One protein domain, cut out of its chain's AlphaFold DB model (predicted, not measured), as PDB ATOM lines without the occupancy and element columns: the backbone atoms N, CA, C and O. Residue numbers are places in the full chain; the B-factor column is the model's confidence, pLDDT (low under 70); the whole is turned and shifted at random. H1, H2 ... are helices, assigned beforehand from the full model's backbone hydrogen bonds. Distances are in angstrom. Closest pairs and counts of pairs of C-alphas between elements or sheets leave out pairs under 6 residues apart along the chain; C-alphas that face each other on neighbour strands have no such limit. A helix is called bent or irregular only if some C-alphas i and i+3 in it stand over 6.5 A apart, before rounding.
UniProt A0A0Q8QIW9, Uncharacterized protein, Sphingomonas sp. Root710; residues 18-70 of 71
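AT A GLANCE: This is residues 18 to 70 of the 71 residues of an uncharacterized protein of Sphingomonas sp. Root710 (UniProt A0A0Q8QIW9). One long helix, H1, makes the long arm of an open L, and a short helix, H2, makes the other arm, turned away at the far end of H1 after a tight link. The two arms do not fold back on each other, and there is no core between them. The printed part has 53 residues with two named helices, H1 then H2, and no named strand; the class is all helix. The whole is extended, with a radius of gyration of the C-alphas of 19.7 A, and flat, spanning 57 by 29 by 6 A.

IN THESE COORDINATES: H1 is the longest helix, residues 18 to 53, 36 residues and 52.1 A from first to last C-alpha. It begins at C-alpha 18, at (18.606, 7.765, -11.021), and ends at C-alpha 53, at (54.694, -12.714, -42.490). H2 is residues 59 to 68, 13.8 A from first to last C-alpha, and ends at C-alpha 68, at (45.548, -33.400, -28.253). Neither helix is bent or irregular.

HOW THE PARTS SIT: H1 and H2 are apart, with no C-alpha of the one within 8 A of the other. The N-to-C direction of H1 is 0.69, -0.45, -0.56, and that of H2 is -0.53, -0.67, 0.52. Residues 18 to 47, which belong to H1, stand free. Residues 57 to 70, of which 59 to 68 belong to H2, also stand free. In both H1 and H2, every O i to N i+4 pair is within hydrogen-bond range.

THE WHOLE: The two C-alphas farthest apart are those of Ala 18 and His 70, at 57.3 A. The printed part has no cut, and the link from H1 to H2, five residues, is tight. Mean pLDDT of the printed part is 78.2, with 86 for H1 and 64 for H2. It is under 70 at residues 18 to 20, 54 to 67, and 69 to 70.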
ATOM      1  N   ALA A  18      18.026   9.105 -11.066       57.19
ATOM      2  CA  ALA A  18      18.606   7.765 -11.021       57.19
ATOM      3  C   ALA A  18      18.705   7.087 -12.402       57.19
ATOM      4  O   ALA A  18      19.729   6.511 -12.743       57.19
ATOM      5  N   GLY A  19      17.673   7.203 -13.248       61.91
ATOM      6  CA  GLY A  19      17.702   6.603 -14.590       61.91
ATOM      7  C   GLY A  19      18.698   7.279 -15.538       61.91
ATOM      8  O   GLY A  19      19.271   6.625 -16.404       61.91
ATOM      9  N   ARG A  20      18.941   8.586 -15.373       67.12
ATOM     10  CA  ARG A  20      19.898   9.324 -16.213       67.12
ATOM     11  C   ARG A  20      21.342   9.004 -15.858       67.12
ATOM     12  O   ARG A  20      22.170   8.948 -16.759       67.12
ATOM     13  N   GLU A  21      21.625   8.767 -14.582       74.81
ATOM     14  CA  GLU A  21      22.943   8.328 -14.123       74.81
ATOM     15  C   GLU A  21      23.278   6.951 -14.700       74.81
ATOM     16  O   GLU A  21      24.311   6.808 -15.349       74.81
ATOM     17  N   THR A  22      22.378   5.967 -14.593       82.25
ATOM     18  CA  THR A  22      22.592   4.632 -15.183       82.25
ATOM     19  C   THR A  22      22.799   4.684 -16.698       82.25
ATOM     20  O   THR A  22      23.684   4.015 -17.228       82.25
ATOM     21  N   VAL A  23      22.030   5.513 -17.411       82.88
ATOM     22  CA  VAL A  23      22.196   5.697 -18.864       82.88
ATOM     23  C   VAL A  23      23.539   6.354 -19.199       82.88
ATOM     24  O   VAL A  23      24.173   5.963 -20.180       82.88
ATOM     25  N   ALA A  24      24.007   7.307 -18.386       84.88
ATOM     26  CA  ALA A  24      25.321   7.930 -18.550       84.88
ATOM     27  C   ALA A  24      26.465   6.921 -18.338       84.88
ATOM     28  O   ALA A  24      27.404   6.875 -19.131       84.88
ATOM     29  N   TRP A  25      26.355   6.055 -17.328       90.25
ATOM     30  CA  TRP A  25      27.313   4.970 -17.096       90.25
ATOM     31  C   TRP A  25      27.327   3.951 -18.240       90.25
ATOM     32  O   TRP A  25      28.397   3.568 -18.709       90.25
ATOM     33  N   LEU A  26      26.157   3.557 -18.750       88.56
ATOM     34  CA  LEU A  26      26.053   2.649 -19.896       88.56
ATOM     35  C   LEU A  26      26.680   3.245 -21.158       88.56
ATOM     36  O   LEU A  26      27.447   2.570 -21.838       88.56
ATOM     37  N   THR A  27      26.401   4.514 -21.460       89.19
ATOM     38  CA  THR A  27      27.009   5.181 -22.624       89.19
ATOM     39  C   THR A  27      28.519   5.319 -22.475       89.19
ATOM     40  O   THR A  27      29.240   5.101 -23.450       89.19
ATOM     41  N   TYR A  28      29.013   5.595 -21.266       87.88
ATOM     42  CA  TYR A  28      30.446   5.596 -20.981       87.88
ATOM     43  C   TYR A  28      31.078   4.223 -21.247       87.88
ATOM     44  O   TYR A  28      32.010   4.131 -22.047       87.88
ATOM     45  N   ILE A  29      30.525   3.149 -20.673       92.44
ATOM     46  CA  ILE A  29      31.033   1.780 -20.855       92.44
ATOM     47  C   ILE A  29      30.997   1.372 -22.328       92.44
ATOM     48  O   ILE A  29      31.988   0.857 -22.836       92.44
ATOM     49  N   VAL A  30      29.905   1.648 -23.045       91.75
ATOM     50  CA  VAL A  30      29.784   1.340 -24.481       91.75
ATOM     51  C   VAL A  30      30.823   2.103 -25.300       91.75
ATOM     52  O   VAL A  30      31.447   1.527 -26.192       91.75
ATOM     53  N   SER A  31      31.049   3.385 -25.000       87.50
ATOM     54  CA  SER A  31      32.070   4.178 -25.693       87.50
ATOM     55  C   SER A  31      33.481   3.630 -25.456       87.50
ATOM     56  O   SER A  31      34.283   3.549 -26.391       87.50
ATOM     57  N   LEU A  32      33.753   3.172 -24.231       91.44
ATOM     58  CA  LEU A  32      35.020   2.564 -23.851       91.44
ATOM     59  C   LEU A  32      35.208   1.210 -24.544       91.44
ATOM     60  O   LEU A  32      36.260   0.971 -25.135       91.44
ATOM     61  N   LEU A  33      34.167   0.372 -24.559       92.25
ATOM     62  CA  LEU A  33      34.158  -0.918 -25.253       92.25
ATOM     63  C   LEU A  33      34.397  -0.750 -26.749       92.25
ATOM     64  O   LEU A  33      35.159  -1.511 -27.332       92.25
ATOM     65  N   ARG A  34      33.783   0.259 -27.376       91.31
ATOM     66  CA  ARG A  34      33.961   0.528 -28.809       91.31
ATOM     67  C   ARG A  34      35.394   0.935 -29.141       91.31
ATOM     68  O   ARG A  34      35.909   0.601 -30.204       91.31
ATOM     69  N   ARG A  35      36.052   1.666 -28.239       90.12
ATOM     70  CA  ARG A  35      37.470   1.996 -28.394       90.12
ATOM     71  C   ARG A  35      38.334   0.754 -28.199       90.12
ATOM     72  O   ARG A  35      39.222   0.513 -29.008       90.12
ATOM     73  N   ALA A  36      38.043  -0.046 -27.174       91.31
ATOM     74  CA  ALA A  36      38.743  -1.297 -26.906       91.31
ATOM     75  C   ALA A  36      38.602  -2.297 -28.064       91.31
ATOM     76  O   ALA A  36      39.593  -2.899 -28.458       91.31
ATOM     77  N   SER A  37      37.415  -2.422 -28.664       91.44
ATOM     78  CA  SER A  37      37.181  -3.318 -29.799       91.44
ATOM     79  C   SER A  37      37.937  -2.879 -31.048       91.44
ATOM     80  O   SER A  37      38.456  -3.724 -31.769       91.44
ATOM     81  N   HIS A  38      38.068  -1.571 -31.281       91.75
ATOM     82  CA  HIS A  38      38.882  -1.058 -32.379       91.75
ATOM     83  C   HIS A  38      40.365  -1.409 -32.203       91.75
ATOM     84  O   HIS A  38      40.994  -1.909 -33.132       91.75
ATOM     85  N   TRP A  39      40.911  -1.214 -30.997       93.44
ATOM     86  CA  TRP A  39      42.284  -1.621 -30.687       93.44
ATOM     87  C   TRP A  39      42.468  -3.139 -30.744       93.44
ATOM     88  O   TRP A  39      43.462  -3.602 -31.290       93.44
ATOM     89  N   ALA A  40      41.505  -3.917 -30.247       93.19
ATOM     90  CA  ALA A  40      41.535  -5.373 -30.329       93.19
ATOM     91  C   ALA A  40      41.534  -5.857 -31.785       93.19
ATOM     92  O   ALA A  40      42.323  -6.728 -32.136       93.19
ATOM     93  N   ALA A  41      40.711  -5.257 -32.649       92.12
ATOM     94  CA  ALA A  41      40.695  -5.565 -34.077       92.12
ATOM     95  C   ALA A  41      42.023  -5.203 -34.758       92.12
ATOM     96  O   ALA A  41      42.544  -5.998 -35.534       92.12
ATOM     97  N   LEU A  42      42.606  -4.041 -34.433       93.44
ATOM     98  CA  LEU A  42      43.929  -3.652 -34.932       93.44
ATOM     99  C   LEU A  42      45.011  -4.644 -34.502       93.44
ATOM    100  O   LEU A  42      45.784  -5.096 -35.341       93.44
ATOM    101  N   LEU A  43      45.045  -5.021 -33.222       92.06
ATOM    102  CA  LEU A  43      45.992  -6.011 -32.708       92.06
ATOM    103  C   LEU A  43      45.798  -7.380 -33.362       92.06
ATOM    104  O   LEU A  43      46.781  -8.052 -33.644       92.06
ATOM    105  N   LEU A  44      44.556  -7.771 -33.645       91.38
ATOM    106  CA  LEU A  44      44.247  -9.017 -34.341       91.38
ATOM    107  C   LEU A  44      44.763  -8.985 -35.781       91.38
ATOM    108  O   LEU A  44      45.410  -9.931 -36.211       91.38
ATOM    109  N   ILE A  45      44.553  -7.885 -36.508       91.31
ATOM    110  CA  ILE A  45      45.087  -7.710 -37.868       91.31
ATOM    111  C   ILE A  45      46.617  -7.749 -37.852       91.31
ATOM    112  O   ILE A  45      47.220  -8.488 -38.627       91.31
ATOM    113  N   VAL A  46      47.249  -6.990 -36.955       89.25
ATOM    114  CA  VAL A  46      48.711  -6.961 -36.808       89.25
ATOM    115  C   VAL A  46      49.245  -8.345 -36.441       89.25
ATOM    116  O   VAL A  46      50.214  -8.799 -37.042       89.25
ATOM    117  N   GLY A  47      48.589  -9.044 -35.514       87.06
ATOM    118  CA  GLY A  47      48.918 -10.411 -35.124       87.06
ATOM    119  C   GLY A  47      48.808 -11.392 -36.288       87.06
ATOM    120  O   GLY A  47      49.732 -12.166 -36.505       87.06
ATOM    121  N   SER A  48      47.744 -11.313 -37.091       85.06
ATOM    122  CA  SER A  48      47.578 -12.135 -38.295       85.06
ATOM    123  C   SER A  48      48.661 -11.857 -39.337       85.06
ATOM    124  O   SER A  48      49.198 -12.792 -39.923       85.06
ATOM    125  N   ILE A  49      49.024 -10.588 -39.554       86.44
ATOM    126  CA  ILE A  49      50.106 -10.214 -40.479       86.44
ATOM    127  C   ILE A  49      51.449 -10.721 -39.968       86.44
ATOM    128  O   ILE A  49      52.221 -11.261 -40.750       86.44
ATOM    129  N   LEU A  50      51.733 -10.580 -38.673       83.50
ATOM    130  CA  LEU A  50      52.944 -11.124 -38.060       83.50
ATOM    131  C   LEU A  50      52.970 -12.647 -38.182       83.50
ATOM    132  O   LEU A  50      53.984 -13.195 -38.587       83.50
ATOM    133  N   MET A  51      51.858 -13.322 -37.902       76.44
ATOM    134  CA  MET A  51      51.740 -14.775 -38.006       76.44
ATOM    135  C   MET A  51      51.979 -15.262 -39.444       76.44
ATOM    136  O   MET A  51      52.722 -16.217 -39.653       76.44
ATOM    137  N   LEU A  52      51.408 -14.593 -40.446       78.94
ATOM    138  CA  LEU A  52      51.607 -14.942 -41.858       78.94
ATOM    139  C   LEU A  52      52.995 -14.528 -42.375       78.94
ATOM    140  O   LEU A  52      53.626 -15.272 -43.118       78.94
ATOM    141  N   GLY A  53      53.475 -13.347 -41.982       74.19
ATOM    142  CA  GLY A  53      54.694 -12.714 -42.490       74.19
ATOM    143  C   GLY A  53      55.985 -13.228 -41.855       74.19
ATOM    144  O   GLY A  53      57.000 -13.309 -42.539       74.19
ATOM    145  N   LEU A  54      55.955 -13.638 -40.583       67.12
ATOM    146  CA  LEU A  54      57.063 -14.371 -39.955       67.12
ATOM    147  C   LEU A  54      57.119 -15.833 -40.406       67.12
ATOM    148  O   LEU A  54      58.014 -16.550 -39.968       67.12
ATOM    149  N   GLY A  55      56.177 -16.276 -41.250       59.44
ATOM    150  CA  GLY A  55      56.014 -17.680 -41.591       59.44
ATOM    151  C   GLY A  55      55.868 -18.480 -40.308       59.44
ATOM    152  O   GLY A  55      56.756 -19.268 -39.992       59.44
ATOM    153  N   ALA A  56      54.812 -18.207 -39.526       53.50
ATOM    154  CA  ALA A  56      54.556 -18.924 -38.284       53.50
ATOM    155  C   ALA A  56      54.746 -20.414 -38.562       53.50
ATOM    156  O   ALA A  56      54.033 -20.964 -39.410       53.50
ATOM    157  N   PRO A  57      55.748 -21.053 -37.937       58.47
ATOM    158  CA  PRO A  57      56.022 -22.428 -38.244       58.47
ATOM    159  C   PRO A  57      54.788 -23.173 -37.742       58.47
ATOM    160  O   PRO A  57      54.426 -23.128 -36.563       58.47
ATOM    161  N   ILE A  58      54.081 -23.783 -38.694       58.25
ATOM    162  CA  ILE A  58      52.843 -24.548 -38.494       58.25
ATOM    163  C   ILE A  58      53.063 -25.602 -37.389       58.25
ATOM    164  O   ILE A  58      52.121 -26.020 -36.730       58.25
ATOM    165  N   THR A  59      54.330 -25.915 -37.103       58.34
ATOM    166  CA  THR A  59      54.842 -26.692 -35.976       58.34
ATOM    167  C   THR A  59      54.245 -26.353 -34.614       58.34
ATOM    168  O   THR A  59      54.044 -27.287 -33.849       58.34
ATOM    169  N   LEU A  60      53.932 -25.093 -34.266       61.47
ATOM    170  CA  LEU A  60      53.289 -24.778 -32.970       61.47
ATOM    171  C   LEU A  60      51.816 -25.212 -32.927       61.47
ATOM    172  O   LEU A  60      51.319 -25.646 -31.889       61.47
ATOM    173  N   LEU A  61      51.125 -25.127 -34.064       63.25
ATOM    174  CA  LEU A  61      49.758 -25.623 -34.205       63.25
ATOM    175  C   LEU A  61      49.751 -27.156 -34.289       63.25
ATOM    176  O   LEU A  61      48.928 -27.798 -33.645       63.25
ATOM    177  N   GLU A  62      50.706 -27.745 -35.014       61.97
ATOM    178  CA  GLU A  62      50.902 -29.196 -35.096       61.97
ATOM    179  C   GLU A  62      51.298 -29.812 -33.754       61.97
ATOM    180  O   GLU A  62      50.776 -30.866 -33.423       61.97
ATOM    181  N   THR A  63      52.148 -29.170 -32.945       65.12
ATOM    182  CA  THR A  63      52.474 -29.687 -31.601       65.12
ATOM    183  C   THR A  63      51.280 -29.618 -30.661       65.12
ATOM    184  O   THR A  63      51.073 -30.551 -29.893       65.12
ATOM    185  N   ALA A  64      50.446 -28.575 -30.741       66.12
ATOM    186  CA  ALA A  64      49.206 -28.513 -29.966       66.12
ATOM    187  C   ALA A  64      48.197 -29.596 -30.400       66.12
ATOM    188  O   ALA A  64      47.593 -30.255 -29.552       66.12
ATOM    189  N   PHE A  65      48.052 -29.828 -31.710       67.56
ATOM    190  CA  PHE A  65      47.192 -30.887 -32.246       67.56
ATOM    191  C   PHE A  65      47.740 -32.296 -31.980       67.56
ATOM    192  O   PHE A  65      46.954 -33.192 -31.675       67.56
ATOM    193  N   SER A  66      49.057 -32.513 -32.037       62.59
ATOM    194  CA  SER A  66      49.656 -33.819 -31.735       62.59
ATOM    195  C   SER A  66      49.542 -34.152 -30.251       62.59
ATOM    196  O   SER A  66      49.335 -35.310 -29.912       62.59
ATOM    197  N   TRP A  67      49.620 -33.159 -29.358       63.28
ATOM    198  CA  TRP A  67      49.382 -33.365 -27.926       63.28
ATOM    199  C   TRP A  67      47.919 -33.721 -27.635       63.28
ATOM    200  O   TRP A  67      47.649 -34.572 -26.793       63.28
ATOM    201  N   TRP A  68      46.981 -33.111 -28.367       70.19
ATOM    202  CA  TRP A  68      45.548 -33.400 -28.253       70.19
ATOM    203  C   TRP A  68      45.154 -34.760 -28.848       70.19
ATOM    204  O   TRP A  68      44.271 -35.418 -28.317       70.19
ATOM    205  N   GLY A  69      45.807 -35.207 -29.925       61.22
ATOM    206  CA  GLY A  69      45.554 -36.516 -30.544       61.22
ATOM    207  C   GLY A  69      46.184 -37.714 -29.819       61.22
ATOM    208  O   GLY A  69      45.932 -38.850 -30.210       61.22
ATOM    209  N   HIS A  70      47.018 -37.471 -28.801       60.47
ATOM    210  CA  HIS A  70      47.717 -38.506 -28.030       60.47
ATOM    211  C   HIS A  70      47.049 -38.864 -26.684       60.47
ATOM    212  O   HIS A  70      47.570 -39.734 -25.984       60.47
TER     213      HIS A  70